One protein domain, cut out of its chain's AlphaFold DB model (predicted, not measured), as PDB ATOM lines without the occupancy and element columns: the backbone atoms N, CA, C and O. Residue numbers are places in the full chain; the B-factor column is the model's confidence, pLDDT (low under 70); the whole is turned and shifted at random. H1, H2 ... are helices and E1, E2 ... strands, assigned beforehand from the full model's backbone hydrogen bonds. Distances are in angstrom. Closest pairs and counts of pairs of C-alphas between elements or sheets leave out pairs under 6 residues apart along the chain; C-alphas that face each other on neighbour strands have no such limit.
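What this domain is: This is residues 362 to 431 of the 431 residues of the protein "EGF-like domain-containing protein" of Clytia hemisphaerica (UniProt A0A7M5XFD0). What is seen first? Little regular structure, in a thin rod: hairpin E1 and E2 with small helix H1 towards one end, pair E3 and E4 in the middle, H2 and the loops of residues 413 to 431 towards the other. How much is named? Of 70 printed residues, E1 E2 E3 H1 E4 H2 hold only 22, mixed helices and strands, with two antiparallel two-strand sheets. The whole is only just loose, close to extended: radius of gyration of the C-alphas 16.2 A, spans 53 by 17 by 16 A.

Where its parts are: Where are the strands? E1 is residues 368 to 370, from C-alpha 368 at (-37.526, -12.951, -31.603), 6.5 A; E2 375 to 377, 7.0 A; E3 384 to 386, 6.8 A; E4 404 to 406, 7.0 A. And the helices? H1 is 394 to 399, 8.6 A; H2 is 409 to 412, 5.0 A, ending at (-10.424, -8.329, -35.251).

How they stand to each other: Which strands pair? Hairpin E1 and E2 is antiparallel, 161 degrees, N 369 and O 376 within hydrogen-bond range at 2.9 A. E3 and E4 are antiparallel, 138 degrees, N 385 and O 405 at 2.8 A. And the helices? H1 is only just apart from E2, closest C-alphas 8.2 A; H2 is apart from E3. In H1 every O i to N i+4 pair is within range; H2 is too short for one.

The domain as a whole: How large? C-alphas of Asn 372 and His 420, the farthest apart, are 53.5 A apart. Any cut or weak place? The printed part has no cut, no link is long, and no printed residue is under 70 in pLDDT.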
ATOM      1  N   CYS A 362     -35.671 -11.142 -37.024       95.50
ATOM      2  CA  CYS A 362     -34.423 -11.574 -36.403       95.50
ATOM      3  C   CYS A 362     -33.607 -12.520 -37.294       95.50
ATOM      4  O   CYS A 362     -34.125 -13.096 -38.253       95.50
ATOM      5  N   SER A 363     -32.326 -12.681 -36.960       95.62
ATOM      6  CA  SER A 363     -31.449 -13.660 -37.604       95.62
ATOM      7  C   SER A 363     -31.959 -15.086 -37.337       95.62
ATOM      8  O   SER A 363     -32.464 -15.345 -36.246       95.62
ATOM      9  N   PRO A 364     -31.780 -16.055 -38.255       95.19
ATOM     10  CA  PRO A 364     -32.088 -17.466 -37.985       95.19
ATOM     11  C   PRO A 364     -31.330 -18.063 -36.786       95.19
ATOM     12  O   PRO A 364     -31.724 -19.105 -36.272       95.19
ATOM     13  N   LEU A 365     -30.240 -17.416 -36.351       93.25
ATOM     14  CA  LEU A 365     -29.427 -17.808 -35.195       93.25
ATOM     15  C   LEU A 365     -29.898 -17.183 -33.867       93.25
ATOM     16  O   LEU A 365     -29.282 -17.424 -32.830       93.25
ATOM     17  N   THR A 366     -30.943 -16.351 -33.879       94.00
ATOM     18  CA  THR A 366     -31.418 -15.596 -32.711       94.00
ATOM     19  C   THR A 366     -32.917 -15.779 -32.489       94.00
ATOM     20  O   THR A 366     -33.659 -16.226 -33.361       94.00
ATOM     21  N   THR A 367     -33.389 -15.461 -31.282       93.19
ATOM     22  CA  THR A 367     -34.815 -15.554 -30.937       93.19
ATOM     23  C   THR A 367     -35.477 -14.184 -31.053       93.19
ATOM     24  O   THR A 367     -34.933 -13.184 -30.584       93.19
ATOM     25  N   CYS A 368     -36.674 -14.137 -31.638       93.50
ATOM     26  CA  CYS A 368     -37.526 -12.951 -31.603       93.50
ATOM     27  C   CYS A 368     -38.435 -12.982 -30.369       93.50
ATOM     28  O   CYS A 368     -39.130 -13.970 -30.132       93.50
ATOM     29  N   GLN A 369     -38.456 -11.894 -29.602       88.19
ATOM     30  CA  GLN A 369     -39.379 -11.685 -28.490       88.19
ATOM     31  C   GLN A 369     -40.340 -10.545 -28.834       88.19
ATOM     32  O   GLN A 369     -39.927  -9.388 -28.954       88.19
ATOM     33  N   ASN A 370     -41.629 -10.872 -28.912       85.81
ATOM     34  CA  ASN A 370     -42.687  -9.875 -29.018       85.81
ATOM     35  C   ASN A 370     -42.889  -9.148 -27.677       85.81
ATOM     36  O   ASN A 370     -42.743  -9.748 -26.608       85.81
ATOM     37  N   ARG A 371     -43.213  -7.857 -27.722       80.25
ATOM     38  CA  ARG A 371     -43.370  -6.952 -26.577       80.25
ATOM     39  C   ARG A 371     -44.594  -6.071 -26.811       80.25
ATOM     40  O   ARG A 371     -44.924  -5.769 -27.936       80.25
ATOM     41  N   ASN A 372     -45.235  -5.589 -25.751       77.19
ATOM     42  CA  ASN A 372     -46.360  -4.665 -25.903       77.19
ATOM     43  C   ASN A 372     -45.939  -3.238 -25.492       77.19
ATOM     44  O   ASN A 372     -45.774  -3.003 -24.287       77.19
ATOM     45  N   PRO A 373     -45.740  -2.285 -26.428       73.19
ATOM     46  CA  PRO A 373     -45.724  -2.432 -27.894       73.19
ATOM     47  C   PRO A 373     -44.335  -2.768 -28.485       73.19
ATOM     48  O   PRO A 373     -43.313  -2.269 -27.993       73.19
ATOM     49  N   GLY A 374     -44.310  -3.507 -29.600       85.25
ATOM     50  CA  GLY A 374     -43.135  -3.737 -30.454       85.25
ATOM     51  C   GLY A 374     -42.426  -5.089 -30.299       85.25
ATOM     52  O   GLY A 374     -42.933  -6.045 -29.732       85.25
ATOM     53  N   TYR A 375     -41.170  -5.178 -30.734       87.44
ATOM     54  CA  TYR A 375     -40.390  -6.416 -30.634       87.44
ATOM     55  C   TYR A 375     -38.906  -6.159 -30.360       87.44
ATOM     56  O   TYR A 375     -38.394  -5.047 -30.514       87.44
ATOM     57  N   THR A 376     -38.202  -7.218 -29.958       89.88
ATOM     58  CA  THR A 376     -36.739  -7.257 -29.885       89.88
ATOM     59  C   THR A 376     -36.215  -8.585 -30.418       89.88
ATOM     60  O   THR A 376     -36.833  -9.632 -30.227       89.88
ATOM     61  N   CYS A 377     -35.034  -8.554 -31.019       90.31
ATOM     62  CA  CYS A 377     -34.220  -9.742 -31.242       90.31
ATOM     63  C   CYS A 377     -33.260  -9.953 -30.067       90.31
ATOM     64  O   CYS A 377     -32.852  -8.986 -29.417       90.31
ATOM     65  N   THR A 378     -32.879 -11.201 -29.791       90.50
ATOM     66  CA  THR A 378     -31.733 -11.480 -28.913       90.50
ATOM     67  C   THR A 378     -30.419 -11.076 -29.591       90.50
ATOM     68  O   THR A 378     -30.360 -10.872 -30.808       90.50
ATOM     69  N   GLN A 379     -29.345 -10.955 -28.808       91.25
ATOM     70  CA  GLN A 379     -27.999 -10.786 -29.362       91.25
ATOM     71  C   GLN A 379     -27.596 -12.017 -30.188       91.25
ATOM     72  O   GLN A 379     -28.154 -13.104 -30.003       91.25
ATOM     73  N   CYS A 380     -26.640 -11.833 -31.101       93.69
ATOM     74  CA  CYS A 380     -26.027 -12.938 -31.831       93.69
ATOM     75  C   CYS A 380     -25.318 -13.899 -30.853       93.69
ATOM     76  O   CYS A 380     -24.818 -13.447 -29.819       93.69
ATOM     77  N   PRO A 381     -25.296 -15.214 -31.136       94.69
ATOM     78  CA  PRO A 381     -24.598 -16.176 -30.287       94.69
ATOM     79  C   PRO A 381     -23.072 -15.952 -30.305       94.69
ATOM     80  O   PRO A 381     -22.562 -15.325 -31.234       94.69
ATOM     81  N   PRO A 382     -22.321 -16.473 -29.312       94.19
ATOM     82  CA  PRO A 382     -20.856 -16.416 -29.306       94.19
ATOM     83  C   PRO A 382     -20.248 -16.942 -30.615       94.19
ATOM     84  O   PRO A 382     -20.776 -17.888 -31.197       94.19
ATOM     85  N   GLY A 383     -19.165 -16.311 -31.079       92.38
ATOM     86  CA  GLY A 383     -18.591 -16.536 -32.414       92.38
ATOM     87  C   GLY A 383     -19.279 -15.746 -33.540       92.38
ATOM     88  O   GLY A 383     -18.805 -15.756 -34.670       92.38
ATOM     89  N   PHE A 384     -20.368 -15.018 -33.251       95.62
ATOM     90  CA  PHE A 384     -21.058 -14.162 -34.218       95.62
ATOM     91  C   PHE A 384     -21.214 -12.725 -33.720       95.62
ATOM     92  O   PHE A 384     -21.512 -12.467 -32.555       95.62
ATOM     93  N   GLN A 385     -21.114 -11.783 -34.651       93.44
ATOM     94  CA  GLN A 385     -21.373 -10.362 -34.443       93.44
ATOM     95  C   GLN A 385     -22.506  -9.880 -35.346       93.44
ATOM     96  O   GLN A 385     -22.750 -10.427 -36.422       93.44
ATOM     97  N   GLY A 386     -23.212  -8.836 -34.923       91.56
ATOM     98  CA  GLY A 386     -24.362  -8.340 -35.662       91.56
ATOM     99  C   GLY A 386     -25.019  -7.129 -35.026       91.56
ATOM    100  O   GLY A 386     -24.700  -6.736 -33.904       91.56
ATOM    101  N   ASN A 387     -25.966  -6.540 -35.747       84.19
ATOM    102  CA  ASN A 387     -26.775  -5.441 -35.240       84.19
ATOM    103  C   ASN A 387     -27.771  -5.926 -34.170       84.19
ATOM    104  O   ASN A 387     -28.413  -6.968 -34.303       84.19
ATOM    105  N   ALA A 388     -27.954  -5.137 -33.112       83.38
ATOM    106  CA  ALA A 388     -29.111  -5.285 -32.237       83.38
ATOM    107  C   ALA A 388     -30.332  -4.665 -32.932       83.38
ATOM    108  O   ALA A 388     -30.274  -3.518 -33.371       83.38
ATOM    109  N   ILE A 389     -31.430  -5.417 -33.030       82.62
ATOM    110  CA  ILE A 389     -32.687  -4.942 -33.617       82.62
ATOM    111  C   ILE A 389     -33.796  -4.975 -32.568       82.62
ATOM    112  O   ILE A 389     -34.083  -6.009 -31.963       82.62
ATOM    113  N   PHE A 390     -34.434  -3.823 -32.399       85.69
ATOM    114  CA  PHE A 390     -35.675  -3.621 -31.665       85.69
ATOM    115  C   PHE A 390     -36.472  -2.522 -32.374       85.69
ATOM    116  O   PHE A 390     -35.891  -1.655 -33.030       85.69
ATOM    117  N   GLY A 391     -37.798  -2.546 -32.272       78.69
ATOM    118  CA  GLY A 391     -38.638  -1.564 -32.956       78.69
ATOM    119  C   GLY A 391     -40.127  -1.784 -32.732       78.69
ATOM    120  O   GLY A 391     -40.517  -2.618 -31.919       78.69
ATOM    121  N   ARG A 392     -40.955  -1.017 -33.447       83.75
ATOM    122  CA  ARG A 392     -42.423  -1.102 -33.403       83.75
ATOM    123  C   ARG A 392     -43.003  -0.981 -34.811       83.75
ATOM    124  O   ARG A 392     -42.536  -0.164 -35.602       83.75
ATOM    125  N   GLY A 393     -44.058  -1.733 -35.086       81.25
ATOM    126  CA  GLY A 393     -44.790  -1.758 -36.344       81.25
ATOM    127  C   GLY A 393     -44.194  -2.694 -37.401       81.25
ATOM    128  O   GLY A 393     -42.977  -2.816 -37.566       81.25
ATOM    129  N   ASN A 394     -45.090  -3.297 -38.188       85.75
ATOM    130  CA  ASN A 394     -44.753  -4.220 -39.276       85.75
ATOM    131  C   ASN A 394     -43.791  -3.619 -40.315       85.75
ATOM    132  O   ASN A 394     -42.903  -4.320 -40.793       85.75
ATOM    133  N   ASP A 395     -43.924  -2.330 -40.644       86.88
ATOM    134  CA  ASP A 395     -43.041  -1.664 -41.612       86.88
ATOM    135  C   ASP A 395     -41.592  -1.598 -41.115       86.88
ATOM    136  O   ASP A 395     -40.655  -1.821 -41.885       86.88
ATOM    137  N   PHE A 396     -41.387  -1.356 -39.816       84.69
ATOM    138  CA  PHE A 396     -40.049  -1.363 -39.234       84.69
ATOM    139  C   PHE A 396     -39.469  -2.781 -39.225       84.69
ATOM    140  O   PHE A 396     -38.337  -2.974 -39.660       84.69
ATOM    141  N   ALA A 397     -40.252  -3.776 -38.799       86.81
ATOM    142  CA  ALA A 397     -39.844  -5.183 -38.753       86.81
ATOM    143  C   ALA A 397     -39.547  -5.795 -40.133       86.81
ATOM    144  O   ALA A 397     -38.656  -6.632 -40.275       86.81
ATOM    145  N   LYS A 398     -40.262  -5.361 -41.173       91.62
ATOM    146  CA  LYS A 398     -40.030  -5.810 -42.549       91.62
ATOM    147  C   LYS A 398     -38.718  -5.271 -43.126       91.62
ATOM    148  O   LYS A 398     -38.040  -5.997 -43.851       91.62
ATOM    149  N   ASN A 399     -38.384  -4.017 -42.812       89.19
ATOM    150  CA  ASN A 399     -37.266  -3.295 -43.422       89.19
ATOM    151  C   ASN A 399     -35.958  -3.368 -42.611       89.19
ATOM    152  O   ASN A 399     -34.884  -3.254 -43.193       89.19
ATOM    153  N   ASN A 400     -36.027  -3.582 -41.294       85.94
ATOM    154  CA  ASN A 400     -34.865  -3.605 -40.401       85.94
ATOM    155  C   ASN A 400     -34.655  -5.019 -39.861       85.94
ATOM    156  O   ASN A 400     -35.156  -5.367 -38.793       85.94
ATOM    157  N   LYS A 401     -33.929  -5.845 -40.620       92.44
ATOM    158  CA  LYS A 401     -33.596  -7.210 -40.204       92.44
ATOM    159  C   LYS A 401     -32.279  -7.272 -39.436       92.44
ATOM    160  O   LYS A 401     -31.356  -6.494 -39.687       92.44
ATOM    161  N   GLN A 402     -32.196  -8.215 -38.504       93.12
ATOM    162  CA  GLN A 402     -30.948  -8.549 -37.834       93.12
ATOM    163  C   GLN A 402     -30.108  -9.477 -38.710       93.12
ATOM    164  O   GLN A 402     -30.588 -10.508 -39.183       93.12
ATOM    165  N   THR A 403     -28.830  -9.146 -38.832       94.88
ATOM    166  CA  THR A 403     -27.814  -9.959 -39.491       94.88
ATOM    167  C   THR A 403     -26.789 -10.370 -38.443       94.88
ATOM    168  O   THR A 403     -26.209  -9.502 -37.798       94.88
ATOM    169  N   CYS A 404     -26.550 -11.673 -38.292       95.50
ATOM    170  CA  CYS A 404     -25.413 -12.196 -37.535       95.50
ATOM    171  C   CYS A 404     -24.410 -12.791 -38.524       95.50
ATOM    172  O   CYS A 404     -24.770 -13.692 -39.283       95.50
ATOM    173  N   VAL A 405     -23.183 -12.279 -38.524       95.19
ATOM    174  CA  VAL A 405     -22.055 -12.793 -39.310       95.19
ATOM    175  C   VAL A 405     -21.001 -13.377 -38.383       95.19
ATOM    176  O   VAL A 405     -20.907 -12.992 -37.221       95.19
ATOM    177  N   ASP A 406     -20.229 -14.307 -38.924       96.50
ATOM    178  CA  ASP A 406     -19.044 -14.885 -38.297       96.50
ATOM    179  C   ASP A 406     -18.070 -13.794 -37.806       96.50
ATOM    180  O   ASP A 406     -17.900 -12.753 -38.457       96.50
ATOM    181  N   VAL A 407     -17.466 -14.002 -36.637       95.06
ATOM    182  CA  VAL A 407     -16.414 -13.134 -36.094       95.06
ATOM    183  C   VAL A 407     -15.078 -13.650 -36.598       95.06
ATOM    184  O   VAL A 407     -14.583 -14.633 -36.082       95.06
ATOM    185  N   ASP A 408     -14.456 -12.949 -37.543       95.25
ATOM    186  CA  ASP A 408     -13.066 -13.239 -37.906       95.25
ATOM    187  C   ASP A 408     -12.122 -12.764 -36.782       95.25
ATOM    188  O   ASP A 408     -11.761 -11.581 -36.713       95.25
ATOM    189  N   GLU A 409     -11.753 -13.657 -35.853       95.56
ATOM    190  CA  GLU A 409     -10.907 -13.279 -34.712       95.56
ATOM    191  C   GLU A 409      -9.485 -12.899 -35.139       95.56
ATOM    192  O   GLU A 409      -8.859 -12.054 -34.495       95.56
ATOM    193  N   CYS A 410      -8.988 -13.461 -36.244       93.88
ATOM    194  CA  CYS A 410      -7.647 -13.197 -36.764       93.88
ATOM    195  C   CYS A 410      -7.470 -11.746 -37.237       93.88
ATOM    196  O   CYS A 410      -6.401 -11.156 -37.057       93.88
ATOM    197  N   THR A 411      -8.510 -11.157 -37.832       93.38
ATOM    198  CA  THR A 411      -8.520  -9.756 -38.277       93.38
ATOM    199  C   THR A 411      -8.968  -8.796 -37.180       93.38
ATOM    200  O   THR A 411      -8.417  -7.698 -37.082       93.38
ATOM    201  N   GLN A 412      -9.926  -9.188 -36.332       91.44
ATOM    202  CA  GLN A 412     -10.424  -8.329 -35.251       91.44
ATOM    203  C   GLN A 412      -9.466  -8.242 -34.061       91.44
ATOM    204  O   GLN A 412      -9.350  -7.184 -33.443       91.44
ATOM    205  N   THR A 413      -8.760  -9.330 -33.748       87.44
ATOM    206  CA  THR A 413      -7.824  -9.413 -32.622       87.44
ATOM    207  C   THR A 413      -6.470  -9.952 -33.109       87.44
ATOM    208  O   THR A 413      -6.166 -11.131 -32.937       87.44
ATOM    209  N   PRO A 414      -5.580  -9.098 -33.661       81.94
ATOM    210  CA  PRO A 414      -4.299  -9.528 -34.246       81.94
ATOM    211  C   PRO A 414      -3.319 -10.234 -33.289       81.94
ATOM    212  O   PRO A 414      -2.276 -10.724 -33.716       81.94
ATOM    213  N   SER A 415      -3.616 -10.253 -31.987       86.94
ATOM    214  CA  SER A 415      -2.852 -10.942 -30.941       86.94
ATOM    215  C   SER A 415      -3.644 -12.068 -30.262       86.94
ATOM    216  O   SER A 415      -3.363 -12.378 -29.105       86.94
ATOM    217  N   VAL A 416      -4.661 -12.626 -30.928       92.19
ATOM    218  CA  VAL A 416      -5.506 -13.694 -30.368       92.19
ATOM    219  C   VAL A 416      -4.739 -15.012 -30.210       92.19
ATOM    220  O   VAL A 416      -4.878 -15.688 -29.191       92.19
ATOM    221  N   CYS A 417      -3.838 -15.320 -31.148       92.56
ATOM    222  CA  CYS A 417      -2.925 -16.459 -31.058       92.56
ATOM    223  C   CYS A 417      -1.535 -16.042 -30.518       92.56
ATOM    224  O   CYS A 417      -1.125 -14.883 -30.660       92.56
ATOM    225  N   PRO A 418      -0.756 -16.969 -29.919       92.62
ATOM    226  CA  PRO A 418       0.596 -16.684 -29.438       92.62
ATOM    227  C   PRO A 418       1.548 -16.197 -30.542       92.62
ATOM    228  O   PRO A 418       1.424 -16.558 -31.713       92.62
ATOM    229  N   LYS A 419       2.577 -15.422 -30.173       90.19
ATOM    230  CA  LYS A 419       3.605 -14.977 -31.130       90.19
ATOM    231  C   LYS A 419       4.254 -16.174 -31.842       90.19
ATOM    232  O   LYS A 419       4.561 -17.175 -31.204       90.19
ATOM    233  N   HIS A 420       4.518 -16.013 -33.141       88.31
ATOM    234  CA  HIS A 420       5.052 -17.045 -34.049       88.31
ATOM    235  C   HIS A 420       4.099 -18.214 -34.369       88.31
ATOM    236  O   HIS A 420       4.546 -19.225 -34.906       88.31
ATOM    237  N   THR A 421       2.799 -18.067 -34.103       90.94
ATOM    238  CA  THR A 421       1.754 -18.955 -34.641       90.94
ATOM    239  C   THR A 421       1.032 -18.289 -35.818       90.94
ATOM    240  O   THR A 421       1.142 -17.076 -36.015       90.94
ATOM    241  N   PHE A 422       0.324 -19.084 -36.619       92.00
ATOM    242  CA  PHE A 422      -0.584 -18.598 -37.657       92.00
ATOM    243  C   PHE A 422      -2.010 -18.710 -37.126       92.00
ATOM    244  O   PHE A 422      -2.353 -19.759 -36.599       92.00
ATOM    245  N   CYS A 423      -2.806 -17.651 -37.270       95.31
ATOM    246  CA  CYS A 423      -4.236 -17.678 -36.968       95.31
ATOM    247  C   CYS A 423      -5.010 -18.039 -38.238       95.31
ATOM    248  O   CYS A 423      -4.739 -17.466 -39.300       95.31
ATOM    249  N   ASN A 424      -5.969 -18.952 -38.130       94.69
ATOM    250  CA  ASN A 424      -6.887 -19.299 -39.203       94.69
ATOM    251  C   ASN A 424      -8.341 -19.162 -38.731       94.69
ATOM    252  O   ASN A 424      -8.770 -19.884 -37.830       94.69
ATOM    253  N   ASN A 425      -9.100 -18.258 -39.360       95.19
ATOM    254  CA  ASN A 425     -10.514 -18.074 -39.049       95.19
ATOM    255  C   ASN A 425     -11.341 -19.281 -39.522       95.19
ATOM    256  O   ASN A 425     -11.113 -19.827 -40.606       95.19
ATOM    257  N   THR A 426     -12.330 -19.682 -38.731       94.31
ATOM    258  CA  THR A 426     -13.284 -20.745 -39.052       94.31
ATOM    259  C   THR A 426     -14.687 -20.345 -38.601       94.31
ATOM    260  O   THR A 426     -14.869 -19.450 -37.790       94.31
ATOM    261  N   TYR A 427     -15.713 -21.026 -39.106       93.88
ATOM    262  CA  TYR A 427     -17.080 -20.721 -38.690       93.88
ATOM    263  C   TYR A 427     -17.247 -20.930 -37.171       93.88
ATOM    264  O   TYR A 427     -17.062 -22.049 -36.687       93.88
ATOM    265  N   VAL A 428     -17.651 -19.873 -36.455       93.56
ATOM    266  CA  VAL A 428     -17.832 -19.774 -34.988       93.56
ATOM    267  C   VAL A 428     -16.531 -19.645 -34.163       93.56
ATOM    268  O   VAL A 428     -16.629 -19.428 -32.953       93.56
ATOM    269  N   SER A 429     -15.328 -19.809 -34.732       93.69
ATOM    270  CA  SER A 429     -14.075 -19.808 -33.944       93.69
ATOM    271  C   SER A 429     -12.787 -19.749 -34.785       93.69
ATOM    272  O   SER A 429     -12.826 -19.785 -36.005       93.69
ATOM    273  N   TYR A 430     -11.614 -19.829 -34.157       94.38
ATOM    274  CA  TYR A 430     -10.299 -19.816 -34.813       94.38
ATOM    275  C   TYR A 430      -9.367 -20.910 -34.263       94.38
ATOM    276  O   TYR A 430      -9.652 -21.524 -33.229       94.38
ATOM    277  N   TRP A 431      -8.235 -21.136 -34.938       91.38
ATOM    278  CA  TRP A 431      -7.109 -21.944 -34.439       91.38
ATOM    279  C   TRP A 431      -5.744 -21.413 -34.895       91.38
ATOM    280  O   TRP A 431      -5.718 -20.572 -35.825       91.38
TER     281      TRP A 431